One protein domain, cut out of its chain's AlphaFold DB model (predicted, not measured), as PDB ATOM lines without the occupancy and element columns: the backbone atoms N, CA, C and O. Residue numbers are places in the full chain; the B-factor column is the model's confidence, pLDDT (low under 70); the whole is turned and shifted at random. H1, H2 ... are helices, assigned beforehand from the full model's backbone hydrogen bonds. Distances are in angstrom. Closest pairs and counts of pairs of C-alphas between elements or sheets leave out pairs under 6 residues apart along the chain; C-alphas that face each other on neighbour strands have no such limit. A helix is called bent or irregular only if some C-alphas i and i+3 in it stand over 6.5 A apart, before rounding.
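What this domain is: This is residues 19 to 41 and 185 to 256 of the 256 residues of an uncharacterized protein of Methanocella paludicola (strain DSM 17711 / JCM 13418 / NBRC 101707 / SANAE) (UniProt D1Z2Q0). A cluster of crossed helices surrounds the short helix H5: the long, kinked H1 bends past one side of it, H4 meets its first residues crosswise, and H2 and H6, side by side, pair up beside it, H2 packing on it. Tiny H3 sits at a far corner, on H2. The printed part has 95 residues, with six named helices, H1 to H6 in chain order, and no named strand, and its class is all helix. It is compact, with a radius of gyration of the C-alphas of 12.9 A and spans of 38 by 34 by 21 A.

How they stand to each other: H1, residues 19 to 38, is irregular, C-alphas 30 and 33 being 7.8 A apart, with a kink of 63 degrees near residue 32. It touches H5, residues 232 to 241, about perpendicular at 79 degrees; the closest C-alphas, Thr 35 and Ile 238, are 5.9 A apart. With residues 21 to 28 alone H1 touches H4, residues 210 to 228, closest at C-alphas Gly 25 and Leu 228, 5.8 A. H4 is only just irregular, C-alphas 222 and 225 being 6.9 A apart. H2, residues 189 to 199, touches H6, residues 243 to 254, at a shallow tilt of 27 degrees, the same way; the closest C-alphas, Ala 194 and Leu 247, are 6.1 A apart. H2 also touches H3, residues 203 to 206, closest at C-alphas Lys 192 and Phe 203, 5.7 A. H2 and H4 are apart. Every O i to N i+4 pair is within hydrogen-bond range in H2, H5 and H6, against 12 of 16 in H1 and 12 of 15 in H4; H3 is too short for one.

Where its parts are: H1 begins at C-alpha 19 (47.111, 26.298, 45.053) and is 27.8 A long; H4 is 25.4 A. H6 ends at C-alpha 254 (39.530, 35.415, 50.731).

The domain as a whole: Residues 42 to 184 are not printed, and C-alphas 41 and 185 are 14.4 A apart across the cut. The links from H2 onward are tight. No printed residue has a pLDDT under 70.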
ATOM      1  N   GLY A  19      47.407  25.682  43.756       96.12
ATOM      2  CA  GLY A  19      47.111  26.298  45.053       96.12
ATOM      3  C   GLY A  19      45.787  25.823  45.664       96.12
ATOM      4  O   GLY A  19      45.685  25.676  46.880       96.12
ATOM      5  N   GLN A  20      44.773  25.543  44.842       95.44
ATOM      6  CA  GLN A  20      43.505  24.968  45.308       95.44
ATOM      7  C   GLN A  20      43.672  23.510  45.747       95.44
ATOM      8  O   GLN A  20      43.111  23.123  46.774       95.44
ATOM      9  N   MET A  21      44.480  22.734  45.019       96.69
ATOM     10  CA  MET A  21      44.834  21.363  45.399       96.69
ATOM     11  C   MET A  21      45.634  21.320  46.699       96.69
ATOM     12  O   MET A  21      45.281  20.552  47.589       96.69
ATOM     13  N   ASP A  22      46.610  22.210  46.877       97.50
ATOM     14  CA  ASP A  22      47.388  22.321  48.116       97.50
ATOM     15  C   ASP A  22      46.482  22.636  49.322       97.50
ATOM     16  O   ASP A  22      46.659  22.091  50.415       97.50
ATOM     17  N   ILE A  23      45.466  23.492  49.138       97.50
ATOM     18  CA  ILE A  23      44.484  23.793  50.190       97.50
ATOM     19  C   ILE A  23      43.654  22.551  50.542       97.50
ATOM     20  O   ILE A  23      43.471  22.269  51.730       97.50
ATOM     21  N   LEU A  24      43.156  21.812  49.544       96.62
ATOM     22  CA  LEU A  24      42.406  20.575  49.779       96.62
ATOM     23  C   LEU A  24      43.269  19.505  50.443       96.62
ATOM     24  O   LEU A  24      42.837  18.929  51.440       96.62
ATOM     25  N   GLY A  25      44.494  19.296  49.961       97.88
ATOM     26  CA  GLY A  25      45.465  18.380  50.559       97.88
ATOM     27  C   GLY A  25      45.780  18.743  52.003       97.88
ATOM     28  O   GLY A  25      45.797  17.871  52.867       97.88
ATOM     29  N   GLY A  26      45.899  20.038  52.307       98.19
ATOM     30  CA  GLY A  26      46.034  20.522  53.678       98.19
ATOM     31  C   GLY A  26      44.833  20.183  54.568       98.19
ATOM     32  O   GLY A  26      45.017  19.846  55.737       98.19
ATOM     33  N   PHE A  27      43.599  20.236  54.050       98.12
ATOM     34  CA  PHE A  27      42.418  19.798  54.803       98.12
ATOM     35  C   PHE A  27      42.366  18.283  54.984       98.12
ATOM     36  O   PHE A  27      42.086  17.832  56.092       98.12
ATOM     37  N   VAL A  28      42.657  17.513  53.932       98.12
ATOM     38  CA  VAL A  28      42.711  16.048  53.998       98.12
ATOM     39  C   VAL A  28      43.737  15.620  55.042       98.12
ATOM     40  O   VAL A  28      43.364  14.982  56.019       98.12
ATOM     41  N   SER A  29      44.989  16.067  54.916       98.31
ATOM     42  CA  SER A  29      46.066  15.739  55.856       98.31
ATOM     43  C   SER A  29      45.717  16.105  57.302       98.31
ATOM     44  O   SER A  29      45.984  15.327  58.212       98.31
ATOM     45  N   LYS A  30      45.068  17.254  57.524       98.31
ATOM     46  CA  LYS A  30      44.700  17.703  58.872       98.31
ATOM     47  C   LYS A  30      43.603  16.855  59.526       98.31
ATOM     48  O   LYS A  30      43.620  16.700  60.744       98.31
ATOM     49  N   TYR A  31      42.615  16.395  58.760       98.31
ATOM     50  CA  TYR A  31      41.367  15.849  59.310       98.31
ATOM     51  C   TYR A  31      41.131  14.365  59.014       98.31
ATOM     52  O   TYR A  31      40.133  13.817  59.492       98.31
ATOM     53  N   TYR A  32      41.995  13.718  58.227       98.19
ATOM     54  CA  TYR A  32      41.820  12.321  57.829       98.19
ATOM     55  C   TYR A  32      41.683  11.407  59.052       98.19
ATOM     56  O   TYR A  32      40.643  10.771  59.231       98.19
ATOM     57  N   ASP A  33      42.672  11.424  59.950       97.81
ATOM     58  CA  ASP A  33      42.714  10.526  61.109       97.81
ATOM     59  C   ASP A  33      41.543  10.751  62.069       97.81
ATOM     60  O   ASP A  33      40.877   9.798  62.468       97.81
ATOM     61  N   SER A  34      41.206  12.010  62.373       97.44
ATOM     62  CA  SER A  34      40.083  12.342  63.262       97.44
ATOM     63  C   SER A  34      38.711  11.999  62.673       97.44
ATOM     64  O   SER A  34      37.719  11.979  63.400       97.44
ATOM     65  N   THR A  35      38.628  11.774  61.359       97.75
ATOM     66  CA  THR A  35      37.376  11.435  60.664       97.75
ATOM     67  C   THR A  35      37.280   9.948  60.327       97.75
ATOM     68  O   THR A  35      36.195   9.475  59.996       97.75
ATOM     69  N   ARG A  36      38.377   9.193  60.439       97.00
ATOM     70  CA  ARG A  36      38.492   7.808  59.967       97.00
ATOM     71  C   ARG A  36      37.399   6.881  60.497       97.00
ATOM     72  O   ARG A  36      36.814   6.132  59.725       97.00
ATOM     73  N   GLU A  37      37.072   6.970  61.784       96.31
ATOM     74  CA  GLU A  37      36.030   6.138  62.415       96.31
ATOM     75  C   GLU A  37      34.612   6.440  61.908       96.31
ATOM     76  O   GLU A  37      33.696   5.646  62.095       96.31
ATOM     77  N   ARG A  38      34.422   7.592  61.259       95.12
ATOM     78  CA  ARG A  38      33.139   8.032  60.699       95.12
ATOM     79  C   ARG A  38      33.046   7.811  59.192       95.12
ATOM     80  O   ARG A  38      32.027   8.164  58.599       95.12
ATOM     81  N   MET A  39      34.105   7.300  58.564       95.44
ATOM     82  CA  MET A  39      34.118   7.016  57.134       95.44
ATOM     83  C   MET A  39      33.289   5.764  56.826       95.44
ATOM     84  O   MET A  39      33.265   4.823  57.621       95.44
ATOM     85  N   PRO A  40      32.622   5.720  55.663       93.81
ATOM     86  CA  PRO A  40      31.862   4.547  55.273       93.81
ATOM     87  C   PRO A  40      32.780   3.346  55.037       93.81
ATOM     88  O   PRO A  40      33.763   3.420  54.293       93.81
ATOM     89  N   VAL A  41      32.423   2.216  55.645       96.94
ATOM     90  CA  VAL A  41      33.169   0.962  55.516       96.94
ATOM     91  C   VAL A  41      32.753   0.257  54.216       96.94
ATOM     92  O   VAL A  41      31.577  -0.082  54.058       96.94
ATOM     93  N   LEU A 185      30.045  10.873  45.913       92.31
ATOM     94  CA  LEU A 185      30.146  12.009  46.811       92.31
ATOM     95  C   LEU A 185      28.743  12.604  46.971       92.31
ATOM     96  O   LEU A 185      28.024  12.798  45.993       92.31
ATOM     97  N   ALA A 186      28.311  12.880  48.200       90.94
ATOM     98  CA  ALA A 186      26.975  13.398  48.477       90.94
ATOM     99  C   ALA A 186      26.996  14.936  48.451       90.94
ATOM    100  O   ALA A 186      26.939  15.581  49.494       90.94
ATOM    101  N   PHE A 187      27.052  15.527  47.249       87.12
ATOM    102  CA  PHE A 187      27.252  16.958  46.972       87.12
ATOM    103  C   PHE A 187      26.115  17.855  47.500       87.12
ATOM    104  O   PHE A 187      25.250  18.350  46.770       87.12
ATOM    105  N   ASP A 188      26.091  18.042  48.815       89.50
ATOM    106  CA  ASP A 188      25.097  18.826  49.528       89.50
ATOM    107  C   ASP A 188      25.411  20.331  49.517       89.50
ATOM    108  O   ASP A 188      26.430  20.792  49.000       89.50
ATOM    109  N   SER A 189      24.530  21.133  50.116       89.94
ATOM    110  CA  SER A 189      24.705  22.588  50.170       89.94
ATOM    111  C   SER A 189      25.951  23.042  50.943       89.94
ATOM    112  O   SER A 189      26.460  24.139  50.698       89.94
ATOM    113  N   ARG A 190      26.474  22.230  51.871       90.38
ATOM    114  CA  ARG A 190      27.708  22.539  52.605       90.38
ATOM    115  C   ARG A 190      28.911  22.367  51.696       90.38
ATOM    116  O   ARG A 190      29.727  23.287  51.622       90.38
ATOM    117  N   LEU A 191      28.979  21.251  50.975       90.12
ATOM    118  CA  LEU A 191      30.025  20.982  49.991       90.12
ATOM    119  C   LEU A 191      30.001  22.008  48.870       90.12
ATOM    120  O   LEU A 191      31.027  22.639  48.616       90.12
ATOM    121  N   LYS A 192      28.817  22.283  48.307       91.69
ATOM    122  CA  LYS A 192      28.614  23.368  47.337       91.69
ATOM    123  C   LYS A 192      29.203  24.674  47.844       91.69
ATOM    124  O   LYS A 192      30.024  25.277  47.171       91.69
ATOM    125  N   ARG A 193      28.869  25.081  49.072       93.38
ATOM    126  CA  ARG A 193      29.384  26.326  49.650       93.38
ATOM    127  C   ARG A 193      30.899  26.314  49.868       93.38
ATOM    128  O   ARG A 193      31.541  27.326  49.604       93.38
ATOM    129  N   ALA A 194      31.469  25.221  50.375       92.81
ATOM    130  CA  ALA A 194      32.915  25.114  50.578       92.81
ATOM    131  C   ALA A 194      33.663  25.209  49.239       92.81
ATOM    132  O   ALA A 194      34.603  25.991  49.106       92.81
ATOM    133  N   PHE A 195      33.188  24.489  48.226       92.25
ATOM    134  CA  PHE A 195      33.765  24.501  46.890       92.25
ATOM    135  C   PHE A 195      33.532  25.811  46.147       92.25
ATOM    136  O   PHE A 195      34.442  26.270  45.467       92.25
ATOM    137  N   THR A 196      32.401  26.486  46.353       92.62
ATOM    138  CA  THR A 196      32.193  27.840  45.828       92.62
ATOM    139  C   THR A 196      33.274  28.795  46.317       92.62
ATOM    140  O   THR A 196      33.816  29.561  45.525       92.62
ATOM    141  N   LEU A 197      33.641  28.728  47.601       94.00
ATOM    142  CA  LEU A 197      34.697  29.580  48.156       94.00
ATOM    143  C   LEU A 197      36.092  29.174  47.671       94.00
ATOM    144  O   LEU A 197      36.912  30.042  47.388       94.00
ATOM    145  N   LEU A 198      36.359  27.870  47.591       94.00
ATOM    146  CA  LEU A 198      37.658  27.346  47.179       94.00
ATOM    147  C   LEU A 198      37.939  27.589  45.689       94.00
ATOM    148  O   LEU A 198      39.028  28.032  45.323       94.00
ATOM    149  N   PHE A 199      36.964  27.297  44.832       91.25
ATOM    150  CA  PHE A 199      37.108  27.388  43.381       91.25
ATOM    151  C   PHE A 199      36.662  28.731  42.806       91.25
ATOM    152  O   PHE A 199      36.859  28.966  41.617       91.25
ATOM    153  N   ASN A 200      36.082  29.609  43.632       90.31
ATOM    154  CA  ASN A 200      35.499  30.885  43.219       90.31
ATOM    155  C   ASN A 200      34.466  30.720  42.083       90.31
ATOM    156  O   ASN A 200      34.510  31.410  41.065       90.31
ATOM    157  N   ARG A 201      33.558  29.743  42.227       87.25
ATOM    158  CA  ARG A 201      32.524  29.403  41.229       87.25
ATOM    159  C   ARG A 201      31.188  29.127  41.901       87.25
ATOM    160  O   ARG A 201      31.155  28.480  42.931       87.25
ATOM    161  N   ASP A 202      30.083  29.549  41.299       87.62
ATOM    162  CA  ASP A 202      28.744  29.220  41.802       87.62
ATOM    163  C   ASP A 202      28.334  27.795  41.385       87.62
ATOM    164  O   ASP A 202      27.971  27.553  40.230       87.62
ATOM    165  N   PHE A 203      28.408  26.846  42.321       86.88
ATOM    166  CA  PHE A 203      27.987  25.458  42.102       86.88
ATOM    167  C   PHE A 203      26.472  25.240  42.243       86.88
ATOM    168  O   PHE A 203      25.972  24.207  41.793       86.88
ATOM    169  N   ASP A 204      25.719  26.171  42.839       82.12
ATOM    170  CA  ASP A 204      24.267  26.012  42.988       82.12
ATOM    171  C   ASP A 204      23.571  26.114  41.630       82.12
ATOM    172  O   ASP A 204      22.701  25.302  41.323       82.12
ATOM    173  N   ARG A 205      24.008  27.051  40.781       81.12
ATOM    174  CA  ARG A 205      23.465  27.224  39.422       81.12
ATOM    175  C   ARG A 205      23.949  26.181  38.418       81.12
ATOM    176  O   ARG A 205      23.289  25.973  37.407       81.12
ATOM    177  N   ARG A 206      25.108  25.564  38.663       81.56
ATOM    178  CA  ARG A 206      25.766  24.654  37.708       81.56
ATOM    179  C   ARG A 206      25.349  23.195  37.845       81.56
ATOM    180  O   ARG A 206      25.572  22.433  36.917       81.56
ATOM    181  N   ILE A 207      24.795  22.805  38.991       85.88
ATOM    182  CA  ILE A 207      24.371  21.427  39.258       85.88
ATOM    183  C   ILE A 207      22.856  21.417  39.369       85.88
ATOM    184  O   ILE A 207      22.297  21.502  40.467       85.88
ATOM    185  N   SER A 208      22.218  21.366  38.204       84.75
ATOM    186  CA  SER A 208      20.768  21.461  38.048       84.75
ATOM    187  C   SER A 208      20.142  20.131  37.634       84.75
ATOM    188  O   SER A 208      19.002  19.845  37.997       84.75
ATOM    189  N   THR A 209      20.906  19.288  36.935       90.81
ATOM    190  CA  THR A 209      20.463  17.987  36.437       90.81
ATOM    191  C   THR A 209      21.256  16.830  37.059       90.81
ATOM    192  O   THR A 209      22.370  17.022  37.560       90.81
ATOM    193  N   PRO A 210      20.726  15.594  37.005       93.06
ATOM    194  CA  PRO A 210      21.486  14.394  37.348       93.06
ATOM    195  C   PRO A 210      22.778  14.249  36.537       93.06
ATOM    196  O   PRO A 210      23.781  13.785  37.071       93.06
ATOM    197  N   ARG A 211      22.766  14.670  35.266       91.44
ATOM    198  CA  ARG A 211      23.945  14.612  34.402       91.44
ATOM    199  C   ARG A 211      25.023  15.579  34.876       91.44
ATOM    200  O   ARG A 211      26.157  15.145  35.037       91.44
ATOM    201  N   ASP A 212      24.652  16.824  35.186       90.81
ATOM    202  CA  ASP A 212      25.586  17.812  35.736       90.81
ATOM    203  C   ASP A 212      26.264  17.229  36.979       90.81
ATOM    204  O   ASP A 212      27.484  17.227  37.095       90.81
ATOM    205  N   TYR A 213      25.473  16.658  37.891       92.44
ATOM    206  CA  TYR A 213      25.980  16.047  39.117       92.44
ATOM    207  C   TYR A 213      27.035  14.967  38.838       92.44
ATOM    208  O   TYR A 213      28.096  14.975  39.461       92.44
ATOM    209  N   MET A 214      26.768  14.072  37.883       92.25
ATOM    210  CA  MET A 214      27.711  13.024  37.481       92.25
ATOM    211  C   MET A 214      28.987  13.591  36.860       92.25
ATOM    212  O   MET A 214      30.070  13.094  37.159       92.25
ATOM    213  N   ASP A 215      28.872  14.619  36.017       91.25
ATOM    214  CA  ASP A 215      30.025  15.268  35.391       91.25
ATOM    215  C   ASP A 215      30.906  15.950  36.452       91.25
ATOM    216  O   ASP A 215      32.132  15.847  36.411       91.25
ATOM    217  N   PHE A 216      30.295  16.594  37.452       90.62
ATOM    218  CA  PHE A 216      31.021  17.165  38.586       90.62
ATOM    219  C   PHE A 216      31.709  16.087  39.426       90.62
ATOM    220  O   PHE A 216      32.892  16.222  39.733       90.62
ATOM    221  N   GLU A 217      31.005  15.013  39.786       92.81
ATOM    222  CA  GLU A 217      31.603  13.900  40.527       92.81
ATOM    223  C   GLU A 217      32.743  13.220  39.771       92.81
ATOM    224  O   GLU A 217      33.702  12.791  40.411       92.81
ATOM    225  N   ALA A 218      32.670  13.135  38.439       93.44
ATOM    226  CA  ALA A 218      33.740  12.569  37.625       93.44
ATOM    227  C   ALA A 218      35.059  13.319  37.850       93.44
ATOM    228  O   ALA A 218      36.064  12.672  38.124       93.44
ATOM    229  N   VAL A 219      35.047  14.659  37.892       93.19
ATOM    230  CA  VAL A 219      36.250  15.460  38.208       93.19
ATOM    231  C   VAL A 219      36.809  15.119  39.592       93.19
ATOM    232  O   VAL A 219      38.018  14.958  39.764       93.19
ATOM    233  N   PHE A 220      35.942  14.967  40.598       94.12
ATOM    234  CA  PHE A 220      36.400  14.575  41.933       94.12
ATOM    235  C   PHE A 220      36.994  13.171  41.942       94.12
ATOM    236  O   PHE A 220      38.035  12.954  42.553       94.12
ATOM    237  N   ARG A 221      36.341  12.220  41.280       95.06
ATOM    238  CA  ARG A 221      36.724  10.808  41.268       95.06
ATOM    239  C   ARG A 221      37.978  10.535  40.443       95.06
ATOM    240  O   ARG A 221      38.762   9.679  40.833       95.06
ATOM    241  N   GLU A 222      38.127  11.206  39.309       95.44
ATOM    242  CA  GLU A 222      39.135  10.886  38.293       95.44
ATOM    243  C   GLU A 222      40.375  11.774  38.399       95.44
ATOM    244  O   GLU A 222      41.448  11.349  37.983       95.44
ATOM    245  N   GLU A 223      40.258  12.961  39.002       94.62
ATOM    246  CA  GLU A 223      41.363  13.918  39.074       94.62
ATOM    247  C   GLU A 223      41.709  14.291  40.522       94.62
ATOM    248  O   GLU A 223      42.809  14.013  40.994       94.62
ATOM    249  N   ILE A 224      40.757  14.868  41.268       95.12
ATOM    250  CA  ILE A 224      41.046  15.461  42.585       95.12
ATOM    251  C   ILE A 224      41.381  14.387  43.628       95.12
ATOM    252  O   ILE A 224      42.417  14.449  44.280       95.12
ATOM    253  N   CYS A 225      40.503  13.405  43.828       96.88
ATOM    254  CA  CYS A 225      40.664  12.395  44.874       96.88
ATOM    255  C   CYS A 225      41.913  11.512  44.668       96.88
ATOM    256  O   CYS A 225      42.626  11.302  45.652       96.88
ATOM    257  N   PRO A 226      42.242  11.061  43.437       97.38
ATOM    258  CA  PRO A 226      43.501  10.369  43.167       97.38
ATOM    259  C   PRO A 226      44.739  11.179  43.561       97.38
ATOM    260  O   PRO A 226      45.627  10.637  44.213       97.38
ATOM    261  N   GLU A 227      44.783  12.474  43.236       97.00
ATOM    262  CA  GLU A 227      45.919  13.338  43.585       97.00
ATOM    263  C   GLU A 227      46.027  13.590  45.097       97.00
ATOM    264  O   GLU A 227      47.123  13.707  45.640       97.00
ATOM    265  N   LEU A 228      44.893  13.601  45.801       97.50
ATOM    266  CA  LEU A 228      44.842  13.709  47.260       97.50
ATOM    267  C   LEU A 228      45.062  12.371  47.991       97.50
ATOM    268  O   LEU A 228      45.138  12.366  49.219       97.50
ATOM    269  N   GLY A 229      45.135  11.246  47.271       97.56
ATOM    270  CA  GLY A 229      45.298   9.914  47.858       97.56
ATOM    271  C   GLY A 229      44.100   9.433  48.685       97.56
ATOM    272  O   GLY A 229      44.277   8.647  49.613       97.56
ATOM    273  N   VAL A 230      42.887   9.902  48.377       97.69
ATOM    274  CA  VAL A 230      41.648   9.529  49.085       97.69
ATOM    275  C   VAL A 230      40.565   9.079  48.111       97.69
ATOM    276  O   VAL A 230      40.676   9.263  46.903       97.69
ATOM    277  N   LYS A 231      39.490   8.484  48.621       97.50
ATOM    278  CA  LYS A 231      38.286   8.156  47.843       97.50
ATOM    279  C   LYS A 231      37.260   9.295  47.925       97.50
ATOM    280  O   LYS A 231      37.217   9.993  48.940       97.50
ATOM    281  N   PRO A 232      36.357   9.441  46.936       96.88
ATOM    282  CA  PRO A 232      35.292  10.449  46.979       96.88
ATOM    283  C   PRO A 232      34.472  10.442  48.275       96.88
ATOM    284  O   PRO A 232      34.273  11.490  48.884       96.88
ATOM    285  N   SER A 233      34.070   9.260  48.747       96.44
ATOM    286  CA  SER A 233      33.323   9.115  50.007       96.44
ATOM    287  C   SER A 233      34.120   9.486  51.270       96.44
ATOM    288  O   SER A 233      33.540   9.914  52.265       96.44
ATOM    289  N   GLU A 234      35.448   9.351  51.245       96.88
ATOM    290  CA  GLU A 234      36.321   9.746  52.357       96.88
ATOM    291  C   GLU A 234      36.479  11.269  52.387       96.88
ATOM    292  O   GLU A 234      36.369  11.885  53.449       96.88
ATOM    293  N   LEU A 235      36.662  11.887  51.211       96.69
ATOM    294  CA  LEU A 235      36.664  13.342  51.067       96.69
ATOM    295  C   LEU A 235      35.326  13.938  51.532       96.69
ATOM    296  O   LEU A 235      35.324  14.906  52.290       96.69
ATOM    297  N   ASP A 236      34.202  13.337  51.134       95.25
ATOM    298  CA  ASP A 236      32.856  13.714  51.583       95.25
ATOM    299  C   ASP A 236      32.753  13.727  53.115       95.25
ATOM    300  O   ASP A 236      32.399  14.750  53.709       95.25
ATOM    301  N   ALA A 237      33.171  12.637  53.769       95.44
ATOM    302  CA  ALA A 237      33.161  12.517  55.223       95.44
ATOM    303  C   ALA A 237      34.044  13.581  55.901       95.44
ATOM    304  O   ALA A 237      33.600  14.235  56.852       95.44
ATOM    305  N   ILE A 238      35.269  13.798  55.405       96.56
ATOM    306  CA  ILE A 238      36.195  14.819  55.923       96.56
ATOM    307  C   ILE A 238      35.549  16.203  55.868       96.56
ATOM    308  O   ILE A 238      35.533  16.931  56.865       96.56
ATOM    309  N   LEU A 239      34.990  16.565  54.716       95.12
ATOM    310  CA  LEU A 239      34.375  17.868  54.512       95.12
ATOM    311  C   LEU A 239      33.089  18.029  55.339       95.12
ATOM    312  O   LEU A 239      32.854  19.107  55.887       95.12
ATOM    313  N   PHE A 240      32.281  16.973  55.476       93.19
ATOM    314  CA  PHE A 240      31.051  16.974  56.269       93.19
ATOM    315  C   PHE A 240      31.337  17.215  57.753       93.19
ATOM    316  O   PHE A 240      30.744  18.111  58.363       93.19
ATOM    317  N   TRP A 241      32.235  16.420  58.343       94.44
ATOM    318  CA  TRP A 241      32.459  16.409  59.791       94.44
ATOM    319  C   TRP A 241      33.291  17.594  60.279       94.44
ATOM    320  O   TRP A 241      33.152  17.992  61.432       94.44
ATOM    321  N   ASN A 242      34.083  18.202  59.394       96.69
ATOM    322  CA  ASN A 242      34.961  19.331  59.714       96.69
ATOM    323  C   ASN A 242      34.508  20.637  59.035       96.69
ATOM    324  O   ASN A 242      35.263  21.609  58.938       96.69
ATOM    325  N   TYR A 243      33.252  20.679  58.571       95.69
ATOM    326  CA  TYR A 243      32.708  21.756  57.743       95.69
ATOM    327  C   TYR A 243      32.906  23.160  58.334       95.69
ATOM    328  O   TYR A 243      33.304  24.083  57.622       95.69
ATOM    329  N   GLY A 244      32.640  23.337  59.632       95.88
ATOM    330  CA  GLY A 244      32.726  24.645  60.293       95.88
ATOM    331  C   GLY A 244      34.133  25.246  60.245       95.88
ATOM    332  O   GLY A 244      34.306  26.411  59.870       95.88
ATOM    333  N   ASP A 245      35.142  24.433  60.553       97.56
ATOM    334  CA  ASP A 245      36.539  24.859  60.567       97.56
ATOM    335  C   ASP A 245      37.080  25.096  59.158       97.56
ATOM    336  O   ASP A 245      37.790  26.079  58.917       97.56
ATOM    337  N   ILE A 246      36.701  24.238  58.207       97.25
ATOM    338  CA  ILE A 246      37.039  24.397  56.789       97.25
ATOM    339  C   ILE A 246      36.472  25.715  56.262       97.25
ATOM    340  O   ILE A 246      37.204  26.527  55.694       97.25
ATOM    341  N   LEU A 247      35.191  25.989  56.522       97.06
ATOM    342  CA  LEU A 247      34.533  27.209  56.068       97.06
ATOM    343  C   LEU A 247      35.186  28.466  56.661       97.06
ATOM    344  O   LEU A 247      35.377  29.463  55.962       97.06
ATOM    345  N   LYS A 248      35.556  28.425  57.946       97.12
ATOM    346  CA  LYS A 248      36.275  29.512  58.626       97.12
ATOM    347  C   LYS A 248      37.660  29.742  58.015       97.12
ATOM    348  O   LYS A 248      38.053  30.893  57.831       97.12
ATOM    349  N   SER A 249      38.383  28.671  57.684       97.56
ATOM    350  CA  SER A 249      39.690  28.738  57.020       97.56
ATOM    351  C   SER A 249      39.596  29.366  55.625       97.56
ATOM    352  O   SER A 249      40.343  30.295  55.324       97.56
ATOM    353  N   LEU A 250      38.637  28.927  54.803       96.81
ATOM    354  CA  LEU A 250      38.433  29.447  53.445       96.81
ATOM    355  C   LEU A 250      38.092  30.943  53.442       96.81
ATOM    356  O   LEU A 250      38.722  31.713  52.722       96.81
ATOM    357  N   LYS A 251      37.177  31.389  54.311       96.25
ATOM    358  CA  LYS A 251      36.816  32.817  54.426       96.25
ATOM    359  C   LYS A 251      37.998  33.703  54.817       96.25
ATOM    360  O   LYS A 251      38.155  34.793  54.285       96.25
ATOM    361  N   ARG A 252      38.854  33.237  55.735       96.50
ATOM    362  CA  ARG A 252      40.059  33.981  56.144       96.50
ATOM    363  C   ARG A 252      41.047  34.175  54.996       96.50
ATOM    364  O   ARG A 252      41.780  35.154  55.017       96.50
ATOM    365  N   ARG A 253      41.091  33.246  54.038       94.81
ATOM    366  CA  ARG A 253      41.971  33.333  52.863       94.81
ATOM    367  C   ARG A 253      41.449  34.308  51.812       94.81
ATOM    368  O   ARG A 253      42.266  34.922  51.154       94.81
ATOM    369  N   GLN A 254      40.132  34.468  51.682       91.94
ATOM    370  CA  GLN A 254      39.530  35.415  50.731       91.94
ATOM    371  C   GLN A 254      39.649  36.885  51.159       91.94
ATOM    372  O   GLN A 254      39.507  37.772  50.328       91.94
ATOM    373  N   ASN A 255      39.895  37.142  52.445       91.00
ATOM    374  CA  ASN A 255      40.062  38.496  52.983       91.00
ATOM    375  C   ASN A 255      41.528  38.973  52.979       91.00
ATOM    376  O   ASN A 255      41.821  40.003  53.583       91.00
ATOM    377  N   LYS A 256      42.445  38.191  52.403       84.62
ATOM    378  CA  LYS A 256      43.861  38.532  52.249       84.62
ATOM    379  C   LYS A 256      44.144  38.837  50.791       84.62
ATOM    380  O   LYS A 256      44.956  39.753  50.566       84.62
TER     381      LYS A 256